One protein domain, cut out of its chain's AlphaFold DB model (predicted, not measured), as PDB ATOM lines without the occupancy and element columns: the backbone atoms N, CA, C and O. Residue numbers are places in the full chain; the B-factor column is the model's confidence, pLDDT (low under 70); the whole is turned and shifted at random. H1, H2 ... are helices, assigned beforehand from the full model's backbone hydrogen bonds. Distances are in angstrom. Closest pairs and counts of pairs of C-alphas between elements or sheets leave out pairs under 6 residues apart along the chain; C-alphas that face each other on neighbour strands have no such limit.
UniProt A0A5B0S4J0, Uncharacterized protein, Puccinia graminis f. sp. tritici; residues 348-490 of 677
ATOM      1  N   LYS A 348     -21.214  54.352 -20.785       87.94
ATOM      2  CA  LYS A 348     -22.315  55.320 -20.810       87.94
ATOM      3  C   LYS A 348     -22.049  56.485 -19.854       87.94
ATOM      4  O   LYS A 348     -22.125  57.630 -20.281       87.94
ATOM      5  N   ALA A 349     -21.668  56.209 -18.605       87.19
ATOM      6  CA  ALA A 349     -21.365  57.259 -17.629       87.19
ATOM      7  C   ALA A 349     -20.230  58.193 -18.100       87.19
ATOM      8  O   ALA A 349     -20.288  59.402 -17.889       87.19
ATOM      9  N   GLN A 350     -19.213  57.650 -18.779       82.88
ATOM     10  CA  GLN A 350     -18.154  58.455 -19.402       82.88
ATOM     11  C   GLN A 350     -18.678  59.302 -20.568       82.88
ATOM     12  O   GLN A 350     -18.326  60.474 -20.686       82.88
ATOM     13  N   ALA A 351     -19.550  58.737 -21.403       82.81
ATOM     14  CA  ALA A 351     -20.148  59.441 -22.529       82.81
ATOM     15  C   ALA A 351     -21.141  60.546 -22.116       82.81
ATOM     16  O   ALA A 351     -21.347  61.496 -22.870       82.81
ATOM     17  N   GLU A 352     -21.774  60.421 -20.947       84.62
ATOM     18  CA  GLU A 352     -22.631  61.454 -20.349       84.62
ATOM     19  C   GLU A 352     -21.814  62.569 -19.685       84.62
ATOM     20  O   GLU A 352     -22.228  63.724 -19.701       84.62
ATOM     21  N   ALA A 353     -20.640  62.240 -19.135       82.12
ATOM     22  CA  ALA A 353     -19.710  63.228 -18.592       82.12
ATOM     23  C   ALA A 353     -19.017  64.061 -19.687       82.12
ATOM     24  O   ALA A 353     -18.581  65.185 -19.428       82.12
ATOM     25  N   ALA A 354     -18.903  63.529 -20.908       71.62
ATOM     26  CA  ALA A 354     -18.353  64.256 -22.045       71.62
ATOM     27  C   ALA A 354     -19.300  65.391 -22.479       71.62
ATOM     28  O   ALA A 354     -20.472  65.167 -22.770       71.62
ATOM     29  N   ALA A 355     -18.777  66.617 -22.579       61.75
ATOM     30  CA  ALA A 355     -19.565  67.818 -22.884       61.75
ATOM     31  C   ALA A 355     -20.201  67.836 -24.294       61.75
ATOM     32  O   ALA A 355     -21.039  68.694 -24.568       61.75
ATOM     33  N   SER A 356     -19.810  66.921 -25.192       61.25
ATOM     34  CA  SER A 356     -20.280  66.870 -26.581       61.25
ATOM     35  C   SER A 356     -21.265  65.716 -26.825       61.25
ATOM     36  O   SER A 356     -20.959  64.571 -26.470       61.25
ATOM     37  N   PRO A 357     -22.414  65.973 -27.483       55.16
ATOM     38  CA  PRO A 357     -23.394  64.946 -27.808       55.16
ATOM     39  C   PRO A 357     -22.941  63.940 -28.881       55.16
ATOM     40  O   PRO A 357     -23.497  62.841 -28.914       55.16
ATOM     41  N   ASP A 358     -21.909  64.259 -29.669       56.44
ATOM     42  CA  ASP A 358     -21.328  63.397 -30.715       56.44
ATOM     43  C   ASP A 358     -19.982  62.788 -30.282       56.44
ATOM     44  O   ASP A 358     -19.061  62.609 -31.074       56.44
ATOM     45  N   SER A 359     -19.819  62.507 -28.985       68.31
ATOM     46  CA  SER A 359     -18.596  61.877 -28.479       68.31
ATOM     47  C   SER A 359     -18.401  60.485 -29.095       68.31
ATOM     48  O   SER A 359     -19.302  59.647 -29.028       68.31
ATOM     49  N   ASN A 360     -17.188  60.195 -29.575       76.12
ATOM     50  CA  ASN A 360     -16.760  58.873 -30.053       76.12
ATOM     51  C   ASN A 360     -17.042  57.742 -29.039       76.12
ATOM     52  O   ASN A 360     -17.248  56.589 -29.417       76.12
ATOM     53  N   THR A 361     -17.150  58.067 -27.747       81.25
ATOM     54  CA  THR A 361     -17.569  57.131 -26.688       81.25
ATOM     55  C   THR A 361     -19.011  56.634 -26.876       81.25
ATOM     56  O   THR A 361     -19.305  55.470 -26.599       81.25
ATOM     57  N   ARG A 362     -19.923  57.477 -27.383       82.81
ATOM     58  CA  ARG A 362     -21.309  57.085 -27.707       82.81
ATOM     59  C   ARG A 362     -21.359  56.165 -28.916       82.81
ATOM     60  O   ARG A 362     -22.096  55.180 -28.899       82.81
ATOM     61  N   ASP A 363     -20.554  56.451 -29.935       84.69
ATOM     62  CA  ASP A 363     -20.416  55.590 -31.112       84.69
ATOM     63  C   ASP A 363     -19.846  54.224 -30.728       84.69
ATOM     64  O   ASP A 363     -20.362  53.184 -31.145       84.69
ATOM     65  N   LEU A 364     -18.844  54.218 -29.848       85.94
ATOM     66  CA  LEU A 364     -18.285  53.002 -29.285       85.94
ATOM     67  C   LEU A 364     -19.343  52.202 -28.515       85.94
ATOM     68  O   LEU A 364     -19.521  51.017 -28.804       85.94
ATOM     69  N   TYR A 365     -20.093  52.840 -27.608       88.56
ATOM     70  CA  TYR A 365     -21.207  52.208 -26.896       88.56
ATOM     71  C   TYR A 365     -22.207  51.576 -27.876       88.56
ATOM     72  O   TYR A 365     -22.555  50.401 -27.732       88.56
ATOM     73  N   ARG A 366     -22.625  52.314 -28.916       87.81
ATOM     74  CA  ARG A 366     -23.546  51.802 -29.944       87.81
ATOM     75  C   ARG A 366     -22.965  50.616 -30.709       87.81
ATOM     76  O   ARG A 366     -23.699  49.671 -30.980       87.81
ATOM     77  N   SER A 367     -21.667  50.621 -31.008       87.25
ATOM     78  CA  SER A 367     -21.010  49.518 -31.719       87.25
ATOM     79  C   SER A 367     -20.878  48.239 -30.881       87.25
ATOM     80  O   SER A 367     -20.962  47.143 -31.426       87.25
ATOM     81  N   LEU A 368     -20.702  48.367 -29.561       88.69
ATOM     82  CA  LEU A 368     -20.505  47.237 -28.644       88.69
ATOM     83  C   LEU A 368     -21.816  46.679 -28.086       88.69
ATOM     84  O   LEU A 368     -21.880  45.511 -27.710       88.69
ATOM     85  N   SER A 369     -22.872  47.490 -28.020       89.69
ATOM     86  CA  SER A 369     -24.139  47.078 -27.406       89.69
ATOM     87  C   SER A 369     -24.777  45.834 -28.051       89.69
ATOM     88  O   SER A 369     -25.161  44.926 -27.307       89.69
ATOM     89  N   PRO A 370     -24.829  45.693 -29.395       87.25
ATOM     90  CA  PRO A 370     -25.308  44.465 -30.036       87.25
ATOM     91  C   PRO A 370     -24.461  43.241 -29.673       87.25
ATOM     92  O   PRO A 370     -24.946  42.108 -29.655       87.25
ATOM     93  N   CYS A 371     -23.187  43.456 -29.337       86.56
ATOM     94  CA  CYS A 371     -22.280  42.391 -28.961       86.56
ATOM     95  C   CYS A 371     -22.572  41.824 -27.572       86.56
ATOM     96  O   CYS A 371     -21.961  40.814 -27.270       86.56
ATOM     97  N   VAL A 372     -23.464  42.373 -26.733       87.81
ATOM     98  CA  VAL A 372     -23.796  41.781 -25.414       87.81
ATOM     99  C   VAL A 372     -24.541  40.459 -25.579       87.81
ATOM    100  O   VAL A 372     -24.113  39.431 -25.055       87.81
ATOM    101  N   PHE A 373     -25.630  40.464 -26.350       85.00
ATOM    102  CA  PHE A 373     -26.484  39.289 -26.545       85.00
ATOM    103  C   PHE A 373     -26.154  38.479 -27.793       85.00
ATOM    104  O   PHE A 373     -26.898  37.560 -28.095       85.00
ATOM    105  N   HIS A 374     -25.038  38.771 -28.470       80.88
ATOM    106  CA  HIS A 374     -24.605  38.080 -29.686       80.88
ATOM    107  C   HIS A 374     -24.940  36.582 -29.676       80.88
ATOM    108  O   HIS A 374     -24.600  35.881 -28.725       80.88
ATOM    109  N   SER A 375     -25.479  36.080 -30.786       73.44
ATOM    110  CA  SER A 375     -25.960  34.703 -31.007       73.44
ATOM    111  C   SER A 375     -25.055  33.539 -30.574       73.44
ATOM    112  O   SER A 375     -25.512  32.403 -30.464       73.44
ATOM    113  N   LYS A 376     -23.766  33.787 -30.303       78.50
ATOM    114  CA  LYS A 376     -22.832  32.788 -29.766       78.50
ATOM    115  C   LYS A 376     -22.997  32.596 -28.249       78.50
ATOM    116  O   LYS A 376     -22.684  31.518 -27.745       78.50
ATOM    117  N   ARG A 377     -23.517  33.596 -27.524       87.69
ATOM    118  CA  ARG A 377     -23.816  33.521 -26.087       87.69
ATOM    119  C   ARG A 377     -25.174  32.877 -25.866       87.69
ATOM    120  O   ARG A 377     -26.206  33.432 -26.225       87.69
ATOM    121  N   LYS A 378     -25.168  31.723 -25.200       87.69
ATOM    122  CA  LYS A 378     -26.387  31.010 -24.804       87.69
ATOM    123  C   LYS A 378     -27.057  31.717 -23.627       87.69
ATOM    124  O   LYS A 378     -26.672  31.501 -22.481       87.69
ATOM    125  N   LEU A 379     -28.097  32.505 -23.883       87.81
ATOM    126  CA  LEU A 379     -28.826  33.258 -22.854       87.81
ATOM    127  C   LEU A 379     -29.519  32.344 -21.814       87.81
ATOM    128  O   LEU A 379     -29.766  32.753 -20.682       87.81
ATOM    129  N   SER A 380     -29.752  31.068 -22.142       83.62
ATOM    130  CA  SER A 380     -30.187  30.040 -21.178       83.62
ATOM    131  C   SER A 380     -29.149  29.719 -20.093       83.62
ATOM    132  O   SER A 380     -29.505  29.169 -19.051       83.62
ATOM    133  N   CYS A 381     -27.881  30.077 -20.292       84.50
ATOM    134  CA  CYS A 381     -26.792  29.874 -19.336       84.50
ATOM    135  C   CYS A 381     -26.466  31.132 -18.513       84.50
ATOM    136  O   CYS A 381     -25.471  31.123 -17.793       84.50
ATOM    137  N   ILE A 382     -27.275  32.196 -18.594       84.38
ATOM    138  CA  ILE A 382     -27.063  33.407 -17.789       84.38
ATOM    139  C   ILE A 382     -27.069  33.054 -16.293       84.38
ATOM    140  O   ILE A 382     -27.968  32.326 -15.846       84.38
ATOM    141  N   PRO A 383     -26.104  33.571 -15.507       80.06
ATOM    142  CA  PRO A 383     -26.104  33.412 -14.062       80.06
ATOM    143  C   PRO A 383     -27.292  34.174 -13.461       80.06
ATOM    144  O   PRO A 383     -27.361  35.400 -13.522       80.06
ATOM    145  N   THR A 384     -28.241  33.440 -12.883       78.38
ATOM    146  CA  THR A 384     -29.406  33.968 -12.157       78.38
ATOM    147  C   THR A 384     -29.313  33.599 -10.680       78.38
ATOM    148  O   THR A 384     -28.617  32.649 -10.313       78.38
ATOM    149  N   LYS A 385     -30.027  34.327  -9.809       67.69
ATOM    150  CA  LYS A 385     -30.009  34.066  -8.358       67.69
ATOM    151  C   LYS A 385     -30.381  32.615  -8.010       67.69
ATOM    152  O   LYS A 385     -29.723  32.043  -7.148       67.69
ATOM    153  N   GLY A 386     -31.350  31.996  -8.692       60.91
ATOM    154  CA  GLY A 386     -31.739  30.601  -8.447       60.91
ATOM    155  C   GLY A 386     -30.783  29.541  -9.000       60.91
ATOM    156  O   GLY A 386     -30.915  28.371  -8.652       60.91
ATOM    157  N   LYS A 387     -29.799  29.918  -9.830       66.81
ATOM    158  CA  LYS A 387     -28.741  29.016 -10.329       66.81
ATOM    159  C   LYS A 387     -27.465  29.038  -9.484       66.81
ATOM    160  O   LYS A 387     -26.578  28.216  -9.713       66.81
ATOM    161  N   LEU A 388     -27.350  29.954  -8.521       59.53
ATOM    162  CA  LEU A 388     -26.205  30.016  -7.612       59.53
ATOM    163  C   LEU A 388     -26.372  28.993  -6.468       59.53
ATOM    164  O   LEU A 388     -27.465  28.881  -5.913       59.53
ATOM    165  N   PRO A 389     -25.323  28.238  -6.081       50.91
ATOM    166  CA  PRO A 389     -25.446  27.245  -5.013       50.91
ATOM    167  C   PRO A 389     -25.833  27.880  -3.657       50.91
ATOM    168  O   PRO A 389     -25.362  28.979  -3.353       50.91
ATOM    169  N   PRO A 390     -26.606  27.188  -2.789       46.38
ATOM    170  CA  PRO A 390     -27.147  27.756  -1.540       46.38
ATOM    171  C   PRO A 390     -26.093  28.286  -0.556       46.38
ATOM    172  O   PRO A 390     -26.366  29.197   0.219       46.38
ATOM    173  N   ILE A 391     -24.867  27.759  -0.621       46.81
ATOM    174  CA  ILE A 391     -23.729  28.148   0.233       46.81
ATOM    175  C   ILE A 391     -23.258  29.596  -0.047       46.81
ATOM    176  O   ILE A 391     -22.455  30.146   0.699       46.81
ATOM    177  N   TYR A 392     -23.754  30.235  -1.115       44.81
ATOM    178  CA  TYR A 392     -23.336  31.567  -1.568       44.81
ATOM    179  C   TYR A 392     -24.367  32.682  -1.320       44.81
ATOM    180  O   TYR A 392     -24.134  33.811  -1.745       44.81
ATOM    181  N   LEU A 393     -25.484  32.402  -0.636       46.75
ATOM    182  CA  LEU A 393     -26.556  33.381  -0.387       46.75
ATOM    183  C   LEU A 393     -26.327  34.284   0.844       46.75
ATOM    184  O   LEU A 393     -27.086  35.228   1.042       46.75
ATOM    185  N   ASN A 394     -25.271  34.045   1.634       36.31
ATOM    186  CA  ASN A 394     -24.837  34.939   2.713       36.31
ATOM    187  C   ASN A 394     -23.693  35.840   2.224       36.31
ATOM    188  O   ASN A 394     -22.566  35.369   2.105       36.31
ATOM    189  N   ASN A 395     -23.993  37.119   1.954       40.06
ATOM    190  CA  ASN A 395     -23.051  38.245   1.821       40.06
ATOM    191  C   ASN A 395     -21.691  37.921   1.162       40.06
ATOM    192  O   ASN A 395     -20.640  38.282   1.686       40.06
ATOM    193  N   ASN A 396     -21.703  37.235   0.017       39.28
ATOM    194  CA  ASN A 396     -20.493  36.879  -0.728       39.28
ATOM    195  C   ASN A 396     -20.438  37.712  -2.031       39.28
ATOM    196  O   ASN A 396     -21.494  37.947  -2.628       39.28
ATOM    197  N   PRO A 397     -19.259  38.094  -2.564       45.09
ATOM    198  CA  PRO A 397     -19.136  38.858  -3.817       45.09
ATOM    199  C   PRO A 397     -19.769  38.172  -5.041       45.09
ATOM    200  O   PRO A 397     -19.969  38.785  -6.079       45.09
ATOM    201  N   LYS A 398     -20.137  36.886  -4.945       44.97
ATOM    202  CA  LYS A 398     -20.804  36.139  -6.027       44.97
ATOM    203  C   LYS A 398     -22.278  36.506  -6.238       44.97
ATOM    204  O   LYS A 398     -22.814  36.201  -7.300       44.97
ATOM    205  N   THR A 399     -22.934  37.193  -5.299       48.16
ATOM    206  CA  THR A 399     -24.268  37.780  -5.551       48.16
ATOM    207  C   THR A 399     -24.219  38.940  -6.554       48.16
ATOM    208  O   THR A 399     -25.218  39.193  -7.222       48.16
ATOM    209  N   GLU A 400     -23.054  39.579  -6.729       52.50
ATOM    210  CA  GLU A 400     -22.794  40.594  -7.767       52.50
ATOM    211  C   GLU A 400     -22.583  39.976  -9.160       52.50
ATOM    212  O   GLU A 400     -22.491  40.683 -10.158       52.50
ATOM    213  N   GLN A 401     -22.519  38.644  -9.243       63.88
ATOM    214  CA  GLN A 401     -22.287  37.910 -10.485       63.88
ATOM    215  C   GLN A 401     -23.589  37.441 -11.156       63.88
ATOM    216  O   GLN A 401     -23.545  36.883 -12.249       63.88
ATOM    217  N   ALA A 402     -24.752  37.650 -10.527       80.19
ATOM    218  CA  ALA A 402     -26.047  37.306 -11.109       80.19
ATOM    219  C   ALA A 402     -26.643  38.484 -11.892       80.19
ATOM    220  O   ALA A 402     -26.700  39.609 -11.399       80.19
ATOM    221  N   VAL A 403     -27.173  38.209 -13.084       85.94
ATOM    222  CA  VAL A 403     -27.962  39.185 -13.840       85.94
ATOM    223  C   VAL A 403     -29.334  39.327 -13.186       85.94
ATOM    224  O   VAL A 403     -30.032  38.332 -12.965       85.94
ATOM    225  N   THR A 404     -29.732  40.562 -12.880       89.88
ATOM    226  CA  THR A 404     -31.062  40.875 -12.345       89.88
ATOM    227  C   THR A 404     -31.980  41.460 -13.425       89.88
ATOM    228  O   THR A 404     -31.488  42.044 -14.398       89.88
ATOM    229  N   PRO A 405     -33.312  41.353 -13.263       90.00
ATOM    230  CA  PRO A 405     -34.271  42.026 -14.140       90.00
ATOM    231  C   PRO A 405     -34.008  43.533 -14.257       90.00
ATOM    232  O   PRO A 405     -34.093  44.088 -15.348       90.00
ATOM    233  N   GLU A 406     -33.610  44.174 -13.156       89.69
ATOM    234  CA  GLU A 406     -33.333  45.611 -13.097       89.69
ATOM    235  C   GLU A 406     -32.080  45.989 -13.900       89.69
ATOM    236  O   GLU A 406     -32.035  47.059 -14.504       89.69
ATOM    237  N   ALA A 407     -31.060  45.122 -13.929       89.44
ATOM    238  CA  ALA A 407     -29.860  45.339 -14.736       89.44
ATOM    239  C   ALA A 407     -30.172  45.252 -16.239       89.44
ATOM    240  O   ALA A 407     -29.736  46.109 -17.006       89.44
ATOM    241  N   LEU A 408     -30.985  44.269 -16.648       92.50
ATOM    242  CA  LEU A 408     -31.462  44.147 -18.031       92.50
ATOM    243  C   LEU A 408     -32.368  45.313 -18.432       92.50
ATOM    244  O   LEU A 408     -32.250  45.820 -19.545       92.50
ATOM    245  N   LEU A 409     -33.250  45.757 -17.532       93.25
ATOM    246  CA  LEU A 409     -34.102  46.919 -17.767       93.25
ATOM    247  C   LEU A 409     -33.269  48.180 -17.968       93.25
ATOM    248  O   LEU A 409     -33.518  48.918 -18.918       93.25
ATOM    249  N   ARG A 410     -32.287  48.419 -17.089       91.56
ATOM    250  CA  ARG A 410     -31.380  49.565 -17.203       91.56
ATOM    251  C   ARG A 410     -30.659  49.536 -18.544       91.56
ATOM    252  O   ARG A 410     -30.728  50.517 -19.265       91.56
ATOM    253  N   PHE A 411     -30.103  48.391 -18.932       92.50
ATOM    254  CA  PHE A 411     -29.477  48.235 -20.243       92.50
ATOM    255  C   PHE A 411     -30.441  48.513 -21.409       92.50
ATOM    256  O   PHE A 411     -30.093  49.243 -22.331       92.50
ATOM    257  N   ALA A 412     -31.671  47.993 -21.367       91.25
ATOM    258  CA  ALA A 412     -32.679  48.255 -22.397       91.25
ATOM    259  C   ALA A 412     -33.060  49.744 -22.489       91.25
ATOM    260  O   ALA A 412     -33.230  50.277 -23.584       91.25
ATOM    261  N   CYS A 413     -33.159  50.421 -21.346       90.00
ATOM    262  CA  CYS A 413     -33.377  51.864 -21.274       90.00
ATOM    263  C   CYS A 413     -32.178  52.638 -21.839       90.00
ATOM    264  O   CYS A 413     -32.349  53.552 -22.641       90.00
ATOM    265  N   ASP A 414     -30.961  52.233 -21.481       89.94
ATOM    266  CA  ASP A 414     -29.727  52.840 -21.970       89.94
ATOM    267  C   ASP A 414     -29.606  52.695 -23.491       89.94
ATOM    268  O   ASP A 414     -29.208  53.637 -24.170       89.94
ATOM    269  N   LEU A 415     -30.012  51.551 -24.049       89.44
ATOM    270  CA  LEU A 415     -30.108  51.345 -25.494       89.44
ATOM    271  C   LEU A 415     -31.073  52.325 -26.161       89.44
ATOM    272  O   LEU A 415     -30.738  52.856 -27.213       89.44
ATOM    273  N   SER A 416     -32.253  52.567 -25.582       86.75
ATOM    274  CA  SER A 416     -33.189  53.545 -26.150       86.75
ATOM    275  C   SER A 416     -32.687  54.982 -26.030       86.75
ATOM    276  O   SER A 416     -32.906  55.766 -26.943       86.75
ATOM    277  N   ASP A 417     -31.998  55.316 -24.937       85.69
ATOM    278  CA  ASP A 417     -31.548  56.683 -24.661       85.69
ATOM    279  C   ASP A 417     -30.302  57.052 -25.496       85.69
ATOM    280  O   ASP A 417     -30.133  58.200 -25.897       85.69
ATOM    281  N   MET A 418     -29.428  56.076 -25.775       80.50
ATOM    282  CA  MET A 418     -28.164  56.275 -26.505       80.50
ATOM    283  C   MET A 418     -28.279  56.061 -28.019       80.50
ATOM    284  O   MET A 418     -27.315  56.301 -28.757       80.50
ATOM    285  N   SER A 419     -29.423  55.567 -28.492       76.25
ATOM    286  CA  SER A 419     -29.632  55.285 -29.905       76.25
ATOM    287  C   SER A 419     -30.205  56.492 -30.638       76.25
ATOM    288  O   SER A 419     -31.153  57.120 -30.181       76.25
ATOM    289  N   THR A 420     -29.648  56.797 -31.809       68.56
ATOM    290  CA  THR A 420     -30.179  57.828 -32.714       68.56
ATOM    291  C   THR A 420     -31.365  57.316 -33.539       68.56
ATOM    292  O   THR A 420     -32.214  58.109 -33.931       68.56
ATOM    293  N   ASN A 421     -31.471  55.993 -33.724       59.12
ATOM    294  CA  ASN A 421     -32.582  55.303 -34.393       59.12
ATOM    295  C   ASN A 421     -33.193  54.236 -33.463       59.12
ATOM    296  O   ASN A 421     -32.509  53.718 -32.588       59.12
ATOM    297  N   ALA A 422     -34.447  53.822 -33.641       61.44
ATOM    298  CA  ALA A 422     -35.098  52.829 -32.763       61.44
ATOM    299  C   ALA A 422     -34.484  51.399 -32.809       61.44
ATOM    300  O   ALA A 422     -34.943  50.495 -32.106       61.44
ATOM    301  N   ASP A 423     -33.436  51.191 -33.609       77.50
ATOM    302  CA  ASP A 423     -32.980  49.876 -34.055       77.50
ATOM    303  C   ASP A 423     -32.210  49.079 -32.989       77.50
ATOM    304  O   ASP A 423     -32.400  47.871 -32.888       77.50
ATOM    305  N   LEU A 424     -31.382  49.707 -32.140       85.44
ATOM    306  CA  LEU A 424     -30.486  48.966 -31.228       85.44
ATOM    307  C   LEU A 424     -31.227  48.172 -30.143       85.44
ATOM    308  O   LEU A 424     -30.895  47.012 -29.866       85.44
ATOM    309  N   LEU A 425     -32.247  48.786 -29.534       89.44
ATOM    310  CA  LEU A 425     -33.113  48.100 -28.578       89.44
ATOM    311  C   LEU A 425     -33.881  46.978 -29.278       89.44
ATOM    312  O   LEU A 425     -33.919  45.853 -28.781       89.44
ATOM    313  N   GLN A 426     -34.431  47.257 -30.462       89.56
ATOM    314  CA  GLN A 426     -35.169  46.269 -31.237       89.56
ATOM    315  C   GLN A 426     -34.301  45.057 -31.611       89.56
ATOM    316  O   GLN A 426     -34.742  43.927 -31.401       89.56
ATOM    317  N   SER A 427     -33.070  45.260 -32.090       89.00
ATOM    318  CA  SER A 427     -32.124  44.181 -32.406       89.00
ATOM    319  C   SER A 427     -31.780  43.339 -31.176       89.00
ATOM    320  O   SER A 427     -31.764  42.112 -31.250       89.00
ATOM    321  N   SER A 428     -31.581  43.977 -30.020       89.00
ATOM    322  CA  SER A 428     -31.300  43.270 -28.763       89.00
ATOM    323  C   SER A 428     -32.489  42.412 -28.309       89.00
ATOM    324  O   SER A 428     -32.309  41.273 -27.879       89.00
ATOM    325  N   ILE A 429     -33.719  42.921 -28.452       91.44
ATOM    326  CA  ILE A 429     -34.939  42.154 -28.163       91.44
ATOM    327  C   ILE A 429     -35.138  41.005 -29.161       91.44
ATOM    328  O   ILE A 429     -35.548  39.916 -28.760       91.44
ATOM    329  N   GLN A 430     -34.836  41.208 -30.445       90.75
ATOM    330  CA  GLN A 430     -34.922  40.151 -31.459       90.75
ATOM    331  C   GLN A 430     -33.986  38.978 -31.151       90.75
ATOM    332  O   GLN A 430     -34.388  37.824 -31.297       90.75
ATOM    333  N   GLU A 431     -32.781  39.251 -30.659       90.56
ATOM    334  CA  GLU A 431     -31.841  38.208 -30.245       90.56
ATOM    335  C   GLU A 431     -32.340  37.441 -29.004       90.56
ATOM    336  O   GLU A 431     -32.284  36.211 -28.958       90.56
ATOM    337  N   ILE A 432     -32.945  38.133 -28.029       92.25
ATOM    338  CA  ILE A 432     -33.611  37.475 -26.889       92.25
ATOM    339  C   ILE A 432     -34.760  36.574 -27.372       92.25
ATOM    340  O   ILE A 432     -34.886  35.435 -26.912       92.25
ATOM    341  N   ASN A 433     -35.573  37.047 -28.324       91.69
ATOM    342  CA  ASN A 433     -36.653  36.260 -28.929       91.69
ATOM    343  C   ASN A 433     -36.117  34.992 -29.601       91.69
ATOM    344  O   ASN A 433     -36.653  33.907 -29.381       91.69
ATOM    345  N   ALA A 434     -35.026  35.099 -30.365       91.75
ATOM    346  CA  ALA A 434     -34.419  33.962 -31.056       91.75
ATOM    347  C   ALA A 434     -34.023  32.825 -30.095       91.75
ATOM    348  O   ALA A 434     -34.103  31.649 -30.451       91.75
ATOM    349  N   GLN A 435     -33.654  33.157 -28.855       91.44
ATOM    350  CA  GLN A 435     -33.208  32.185 -27.856       91.44
ATOM    351  C   GLN A 435     -34.291  31.764 -26.848       91.44
ATOM    352  O   GLN A 435     -34.045  30.856 -26.046       91.44
ATOM    353  N   CYS A 436     -35.494  32.347 -26.906       89.62
ATOM    354  CA  CYS A 436     -36.582  32.137 -25.940       89.62
ATOM    355  C   CYS A 436     -36.904  30.652 -25.689       89.62
ATOM    356  O   CYS A 436     -37.045  30.215 -24.543       89.62
ATOM    357  N   ALA A 437     -36.925  29.837 -26.750       88.56
ATOM    358  CA  ALA A 437     -37.206  28.404 -26.659       88.56
ATOM    359  C   ALA A 437     -36.213  27.636 -25.757       88.56
ATOM    360  O   ALA A 437     -36.560  26.596 -25.192       88.56
ATOM    361  N   THR A 438     -34.991  28.152 -25.577       90.12
ATOM    362  CA  THR A 438     -33.943  27.518 -24.761       90.12
ATOM    363  C   THR A 438     -34.112  27.763 -23.257       90.12
ATOM    364  O   THR A 438     -33.513  27.055 -22.449       90.12
ATOM    365  N   PHE A 439     -34.937  28.730 -22.843       90.94
ATOM    366  CA  PHE A 439     -35.024  29.151 -21.441       90.94
ATOM    367  C   PHE A 439     -35.740  28.122 -20.568       90.94
ATOM    368  O   PHE A 439     -36.746  27.526 -20.969       90.94
ATOM    369  N   SER A 440     -35.241  27.891 -19.351       89.69
ATOM    370  CA  SER A 440     -35.891  27.004 -18.381       89.69
ATOM    371  C   SER A 440     -37.114  27.671 -17.733       89.69
ATOM    372  O   SER A 440     -37.262  28.889 -17.748       89.69
ATOM    373  N   ALA A 441     -38.006  26.881 -17.124       86.56
ATOM    374  CA  ALA A 441     -39.157  27.436 -16.402       86.56
ATOM    375  C   ALA A 441     -38.752  28.246 -15.155       86.56
ATOM    376  O   ALA A 441     -39.532  29.077 -14.693       86.56
ATOM    377  N   ALA A 442     -37.576  27.969 -14.580       86.75
ATOM    378  CA  ALA A 442     -37.021  28.735 -13.468       86.75
ATOM    379  C   ALA A 442     -36.517  30.097 -13.964       86.75
ATOM    380  O   ALA A 442     -36.988  31.121 -13.482       86.75
ATOM    381  N   ASP A 443     -35.700  30.115 -15.023       87.94
ATOM    382  CA  ASP A 443     -35.180  31.357 -15.620       87.94
ATOM    383  C   ASP A 443     -36.292  32.291 -16.084       87.94
ATOM    384  O   ASP A 443     -36.231  33.503 -15.885       87.94
ATOM    385  N   MET A 444     -37.342  31.721 -16.678       90.06
ATOM    386  CA  MET A 444     -38.512  32.490 -17.085       90.06
ATOM    387  C   MET A 444     -39.190  33.175 -15.894       90.06
ATOM    388  O   MET A 444     -39.596  34.326 -16.008       90.06
ATOM    389  N   ARG A 445     -39.309  32.492 -14.749       87.88
ATOM    390  CA  ARG A 445     -39.963  33.036 -13.548       87.88
ATOM    391  C   ARG A 445     -39.086  34.030 -12.791       87.88
ATOM    392  O   ARG A 445     -39.619  35.002 -12.267       87.88
ATOM    393  N   GLU A 446     -37.780  33.788 -12.732       87.81
ATOM    394  CA  GLU A 446     -36.841  34.572 -11.921       87.81
ATOM    395  C   GLU A 446     -36.251  35.784 -12.648       87.81
ATOM    396  O   GLU A 446     -36.001  36.800 -12.004       87.81
ATOM    397  N   LEU A 447     -36.036  35.698 -13.965       91.06
ATOM    398  CA  LEU A 447     -35.360  36.739 -14.744       91.06
ATOM    399  C   LEU A 447     -36.261  37.326 -15.836       91.06
ATOM    400  O   LEU A 447     -36.567  38.518 -15.816       91.06
ATOM    401  N   TRP A 448     -36.709  36.497 -16.781       93.12
ATOM    402  CA  TRP A 448     -37.269  36.989 -18.046       93.12
ATOM    403  C   TRP A 448     -38.681  37.575 -17.933       93.12
ATOM    404  O   TRP A 448     -38.947  38.622 -18.520       93.12
ATOM    405  N   MET A 449     -39.592  36.957 -17.169       92.81
ATOM    406  CA  MET A 449     -40.929  37.527 -16.948       92.81
ATOM    407  C   MET A 449     -40.884  38.796 -16.091       92.81
ATOM    408  O   MET A 449     -41.513  39.774 -16.491       92.81
ATOM    409  N   PRO A 450     -40.148  38.849 -14.957       94.00
ATOM    410  CA  PRO A 450     -39.928  40.105 -14.242       94.00
ATOM    411  C   PRO A 450     -39.363  41.211 -15.139       94.00
ATOM    412  O   PRO A 450     -39.887  42.322 -15.111       94.00
ATOM    413  N   PHE A 451     -38.376  40.895 -15.985       94.62
ATOM    414  CA  PHE A 451     -37.841  41.836 -16.969       94.62
ATOM    415  C   PHE A 451     -38.925  42.328 -17.939       94.62
ATOM    416  O   PHE A 451     -39.078  43.533 -18.097       94.62
ATOM    417  N   LEU A 452     -39.739  41.435 -18.518       94.88
ATOM    418  CA  LEU A 452     -40.846  41.813 -19.408       94.88
ATOM    419  C   LEU A 452     -41.848  42.752 -18.717       94.88
ATOM    420  O   LEU A 452     -42.256  43.760 -19.294       94.88
ATOM    421  N   TYR A 453     -42.233  42.440 -17.476       93.31
ATOM    422  CA  TYR A 453     -43.176  43.258 -16.710       93.31
ATOM    423  C   TYR A 453     -42.639  44.659 -16.411       93.31
ATOM    424  O   TYR A 453     -43.426  45.598 -16.352       93.31
ATOM    425  N   GLN A 454     -41.326  44.808 -16.231       94.00
ATOM    426  CA  GLN A 454     -40.688  46.109 -16.034       94.00
ATOM    427  C   GLN A 454     -40.441  46.844 -17.363       94.00
ATOM    428  O   GLN A 454     -40.556  48.069 -17.423       94.00
ATOM    429  N   LEU A 455     -40.149  46.106 -18.438       93.94
ATOM    430  CA  LEU A 455     -39.875  46.656 -19.764       93.94
ATOM    431  C   LEU A 455     -41.103  47.360 -20.342       93.94
ATOM    432  O   LEU A 455     -40.978  48.473 -20.838       93.94
ATOM    433  N   ILE A 456     -42.294  46.755 -20.256       93.25
ATOM    434  CA  ILE A 456     -43.511  47.310 -20.875       93.25
ATOM    435  C   ILE A 456     -43.821  48.736 -20.369       93.25
ATOM    436  O   ILE A 456     -43.926  49.636 -21.205       93.25
ATOM    437  N   PRO A 457     -43.913  49.006 -19.048       92.44
ATOM    438  CA  PRO A 457     -44.081  50.369 -18.548       92.44
ATOM    439  C   PRO A 457     -42.943  51.312 -18.957       92.44
ATOM    440  O   PRO A 457     -43.204  52.476 -19.259       92.44
ATOM    441  N   ALA A 458     -41.697  50.829 -19.003       90.81
ATOM    442  CA  ALA A 458     -40.552  51.643 -19.403       90.81
ATOM    443  C   ALA A 458     -40.636  52.079 -20.877       90.81
ATOM    444  O   ALA A 458     -40.392  53.250 -21.174       90.81
ATOM    445  N   LEU A 459     -41.054  51.183 -21.779       90.38
ATOM    446  CA  LEU A 459     -41.306  51.502 -23.190       90.38
ATOM    447  C   LEU A 459     -42.395  52.576 -23.327       90.38
ATOM    448  O   LEU A 459     -42.200  53.560 -24.037       90.38
ATOM    449  N   VAL A 460     -43.503  52.426 -22.593       90.31
ATOM    450  CA  VAL A 460     -44.609  53.398 -22.592       90.31
ATOM    451  C   VAL A 460     -44.148  54.759 -22.074       90.31
ATOM    452  O   VAL A 460     -44.465  55.779 -22.677       90.31
ATOM    453  N   SER A 461     -43.364  54.789 -20.993       90.56
ATOM    454  CA  SER A 461     -42.851  56.038 -20.413       90.56
ATOM    455  C   SER A 461     -41.920  56.812 -21.354       90.56
ATOM    456  O   SER A 461     -41.819  58.030 -21.251       90.56
ATOM    457  N   ARG A 462     -41.273  56.106 -22.290       88.25
ATOM    458  CA  ARG A 462     -40.404  56.665 -23.336       88.25
ATOM    459  C   ARG A 462     -41.138  56.918 -24.656       88.25
ATOM    460  O   ARG A 462     -40.497  57.179 -25.668       88.25
ATOM    461  N   SER A 463     -42.470  56.813 -24.666       87.06
ATOM    462  CA  SER A 463     -43.309  56.975 -25.861       87.06
ATOM    463  C   SER A 463     -42.950  56.019 -27.011       87.06
ATOM    464  O   SER A 463     -43.211  56.318 -28.177       87.06
ATOM    465  N   LEU A 464     -42.370  54.853 -26.705       85.25
ATOM    466  CA  LEU A 464     -42.073  53.822 -27.698       85.25
ATOM    467  C   LEU A 464     -43.334  53.005 -27.999       85.25
ATOM    468  O   LEU A 464     -44.047  52.566 -27.095       85.25
ATOM    469  N   SER A 465     -43.601  52.770 -29.286       86.06
ATOM    470  CA  SER A 465     -44.785  52.022 -29.713       86.06
ATOM    471  C   SER A 465     -44.706  50.557 -29.277       86.06
ATOM    472  O   SER A 465     -43.832  49.807 -29.709       86.06
ATOM    473  N   LEU A 466     -45.671  50.119 -28.464       88.38
ATOM    474  CA  LEU A 466     -45.836  48.703 -28.113       88.38
ATOM    475  C   LEU A 466     -46.278  47.842 -29.310       88.38
ATOM    476  O   LEU A 466     -46.151  46.623 -29.259       88.38
ATOM    477  N   ASN A 467     -46.756  48.462 -30.394       87.50
ATOM    478  CA  ASN A 467     -47.164  47.759 -31.614       87.50
ATOM    479  C   ASN A 467     -45.969  47.324 -32.483       87.50
ATOM    480  O   ASN A 467     -46.160  46.762 -33.559       87.50
ATOM    481  N   THR A 468     -44.732  47.589 -32.052       89.19
ATOM    482  CA  THR A 468     -43.531  47.143 -32.763       89.19
ATOM    483  C   THR A 468     -43.421  45.609 -32.727       89.19
ATOM    484  O   THR A 468     -43.460  45.026 -31.636       89.19
ATOM    485  N   PRO A 469     -43.203  44.935 -33.877       90.56
ATOM    486  CA  PRO A 469     -43.220  43.472 -33.967       90.56
ATOM    487  C   PRO A 469     -42.302  42.754 -32.972       90.56
ATOM    488  O   PRO A 469     -42.677  41.715 -32.437       90.56
ATOM    489  N   ALA A 470     -41.123  43.306 -32.670       90.50
ATOM    490  CA  ALA A 470     -40.188  42.689 -31.729       90.50
ATOM    491  C   ALA A 470     -40.755  42.581 -30.301       90.50
ATOM    492  O   ALA A 470     -40.584  41.545 -29.654       90.50
ATOM    493  N   TYR A 471     -41.465  43.608 -29.820       91.44
ATOM    494  CA  TYR A 471     -42.069  43.622 -28.479       91.44
ATOM    495  C   TYR A 471     -43.322  42.740 -28.410       91.44
ATOM    496  O   TYR A 471     -43.544  42.041 -27.415       91.44
ATOM    497  N   GLN A 472     -44.108  42.721 -29.491       92.25
ATOM    498  CA  GLN A 472     -45.246  41.814 -29.643       92.25
ATOM    499  C   GLN A 472     -44.781  40.352 -29.615       92.25
ATOM    500  O   GLN A 472     -45.275  39.557 -28.816       92.25
ATOM    501  N   GLN A 473     -43.765  40.011 -30.416       92.75
ATOM    502  CA  GLN A 473     -43.165  38.676 -30.452       92.75
ATOM    503  C   GLN A 473     -42.583  38.269 -29.096       92.75
ATOM    504  O   GLN A 473     -42.849  37.154 -28.653       92.75
ATOM    505  N   LEU A 474     -41.866  39.165 -28.411       93.56
ATOM    506  CA  LEU A 474     -41.323  38.912 -27.072       93.56
ATOM    507  C   LEU A 474     -42.426  38.523 -26.090       93.56
ATOM    508  O   LEU A 474     -42.361  37.469 -25.455       93.56
ATOM    509  N   THR A 475     -43.481  39.334 -26.024       92.75
ATOM    510  CA  THR A 475     -44.614  39.105 -25.120       92.75
ATOM    511  C   THR A 475     -45.325  37.790 -25.452       92.75
ATOM    512  O   THR A 475     -45.573  36.972 -24.562       92.75
ATOM    513  N   GLN A 476     -45.606  37.544 -26.735       91.81
ATOM    514  CA  GLN A 476     -46.261  36.321 -27.202       91.81
ATOM    515  C   GLN A 476     -45.433  35.073 -26.889       91.81
ATOM    516  O   GLN A 476     -45.961  34.100 -26.345       91.81
ATOM    517  N   GLN A 477     -44.139  35.088 -27.213       92.12
ATOM    518  CA  GLN A 477     -43.260  33.942 -27.014       92.12
ATOM    519  C   GLN A 477     -43.041  33.650 -25.532       92.12
ATOM    520  O   GLN A 477     -43.122  32.488 -25.139       92.12
ATOM    521  N   PHE A 478     -42.837  34.670 -24.697       93.56
ATOM    522  CA  PHE A 478     -42.628  34.481 -23.261       93.56
ATOM    523  C   PHE A 478     -43.860  33.872 -22.589       93.56
ATOM    524  O   PHE A 478     -43.739  32.875 -21.870       93.56
ATOM    525  N   ILE A 479     -45.055  34.407 -22.875       91.06
ATOM    526  CA  ILE A 479     -46.315  33.872 -22.343       91.06
ATOM    527  C   ILE A 479     -46.536  32.443 -22.848       91.06
ATOM    528  O   ILE A 479     -46.823  31.553 -22.048       91.06
ATOM    529  N   LYS A 480     -46.373  32.193 -24.155       90.31
ATOM    530  CA  LYS A 480     -46.565  30.864 -24.755       90.31
ATOM    531  C   LYS A 480     -45.603  29.831 -24.168       90.31
ATOM    532  O   LYS A 480     -46.039  28.739 -23.804       90.31
ATOM    533  N   HIS A 481     -44.320  30.172 -24.057       90.19
ATOM    534  CA  HIS A 481     -43.271  29.281 -23.558       90.19
ATOM    535  C   HIS A 481     -43.446  28.968 -22.075       90.19
ATOM    536  O   HIS A 481     -43.420  27.800 -21.676       90.19
ATOM    537  N   LEU A 482     -43.695  29.988 -21.247       87.00
ATOM    538  CA  LEU A 482     -43.913  29.767 -19.824       87.00
ATOM    539  C   LEU A 482     -45.212  28.990 -19.569       87.00
ATOM    540  O   LEU A 482     -45.199  28.075 -18.747       87.00
ATOM    541  N   ASN A 483     -46.292  29.271 -20.306       87.06
ATOM    542  CA  ASN A 483     -47.538  28.499 -20.240       87.06
ATOM    543  C   ASN A 483     -47.302  27.021 -20.595       87.06
ATOM    544  O   ASN A 483     -47.700  26.130 -19.844       87.06
ATOM    545  N   ALA A 484     -46.581  26.744 -21.689       86.31
ATOM    546  CA  ALA A 484     -46.251  25.379 -22.095       86.31
ATOM    547  C   ALA A 484     -45.464  24.615 -21.012       86.31
ATOM    548  O   ALA A 484     -45.723  23.432 -20.797       86.31
ATOM    549  N   LYS A 485     -44.550  25.284 -20.293       83.69
ATOM    550  CA  LYS A 485     -43.738  24.657 -19.235       83.69
ATOM    551  C   LYS A 485     -44.405  24.576 -17.857       83.69
ATOM    552  O   LYS A 485     -44.037  23.703 -17.077       83.69
ATOM    553  N   THR A 486     -45.330  25.474 -17.523       79.69
ATOM    554  CA  THR A 486     -45.954  25.535 -16.180       79.69
ATOM    555  C   THR A 486     -47.327  24.876 -16.130       79.69
ATOM    556  O   THR A 486     -47.628  24.131 -15.194       79.69
ATOM    557  N   VAL A 487     -48.151  25.121 -17.148       81.31
ATOM    558  CA  VAL A 487     -49.519  24.603 -17.244       81.31
ATOM    559  C   VAL A 487     -49.518  23.245 -17.953       81.31
ATOM    560  O   VAL A 487     -50.157  22.304 -17.481       81.31
ATOM    561  N   GLY A 488     -48.725  23.107 -19.022       72.06
ATOM    562  CA  GLY A 488     -48.622  21.873 -19.807       72.06
ATOM    563  C   GLY A 488     -49.873  21.572 -20.640       72.06
ATOM    564  O   GLY A 488     -50.842  22.334 -20.654       72.06
ATOM    565  N   ILE A 489     -49.857  20.449 -21.363       74.62
ATOM    566  CA  ILE A 489     -50.969  20.029 -22.230       74.62
ATOM    567  C   ILE A 489     -52.181  19.649 -21.369       74.62
ATOM    568  O   ILE A 489     -52.046  18.957 -20.358       74.62
ATOM    569  N   CYS A 490     -53.372  20.094 -21.780       70.50
ATOM    570  CA  CYS A 490     -54.618  19.712 -21.123       70.50
ATOM    571  C   CYS A 490     -54.791  18.179 -21.164       70.50
ATOM    572  O   CYS A 490     -54.697  17.601 -22.249       70.50
TER     573      CYS A 490
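This is residues 348 to 490 of the 677 residues of an uncharacterized protein of Puccinia graminis f. sp. tritici (UniProt A0A5B0S4J0). What would one see first? Four helices, H4 to H7, make an up-and-down bundle, each running against the one before it, and a hairpin of H1 and H2 packs on it through H2, with H1 reaching out at one end. A long loop, residues 372 to 396, leads to the small helix H3, which touches no helix and lies away from the bundle. What is it made of? The printed part has 143 residues with seven named helices, H1 to H7 in order along the chain, and no named strand, and its class is all helix. How large is it? It is compact, with a radius of gyration of the C-alphas of 16.6 A and spans of 56 by 41 by 29 A.

Where is the longest helix? H6 is residues 441 to 461, 29.1 A long, from C-alpha 441 at (-39.157, 27.436, -16.402), with a kink of 37 degrees near residue 448. Where are the other long helices? H7 is residues 469 to 486, 25.4 A, ending at C-alpha 486 at (-45.954, 25.535, -16.180); H5 is residues 423 to 438, 24.2 A; H4 is residues 405 to 418, 19.8 A. And the rest? H1 is residues 348 to 353, beginning at C-alpha 348 at (-22.315, 55.320, -20.810); H2 is residues 360 to 371, and H3 is residues 397 to 401.

What does H6 touch? H6 touches H4, closest at the C-alphas of Pro 405 and Phe 451, 4.6 A, the same way at a tilt of 36 degrees, only just steep. H6 and H7 form a helical hairpin at a shallow tilt of 29 degrees, closest at the C-alphas of Ala 441 and Lys 485, 6.1 A. What does H5 touch? H5 touches H7 the same way at a shallow tilt of 20 degrees, with the C-alphas of Asn 433 and Leu 474 closest at 5.7 A. With residues 424 to 428 alone it touches H2, closest at the C-alphas of Pro 370 and Ser 428, 6.2 A. How regular are the backbones? Every O i to N i+4 pair is within hydrogen-bond range in H1, H4 and H7, against 6 of 8 in H2, 10 of 12 in H5, 13 of 17 in H6 and 0 of 1 in H3, where 2 of 2 O i to N i+3 pairs are.

How far does it reach? The two C-alphas farthest apart, those of Ala 355 and Cys 490, are 59.5 A apart. Is it whole? The printed part has no cut, and the link from H2 to H3 is long. Where is confidence low? The pLDDT is under 70 in residues 355 to 359, 385 to 401 and 420 to 422.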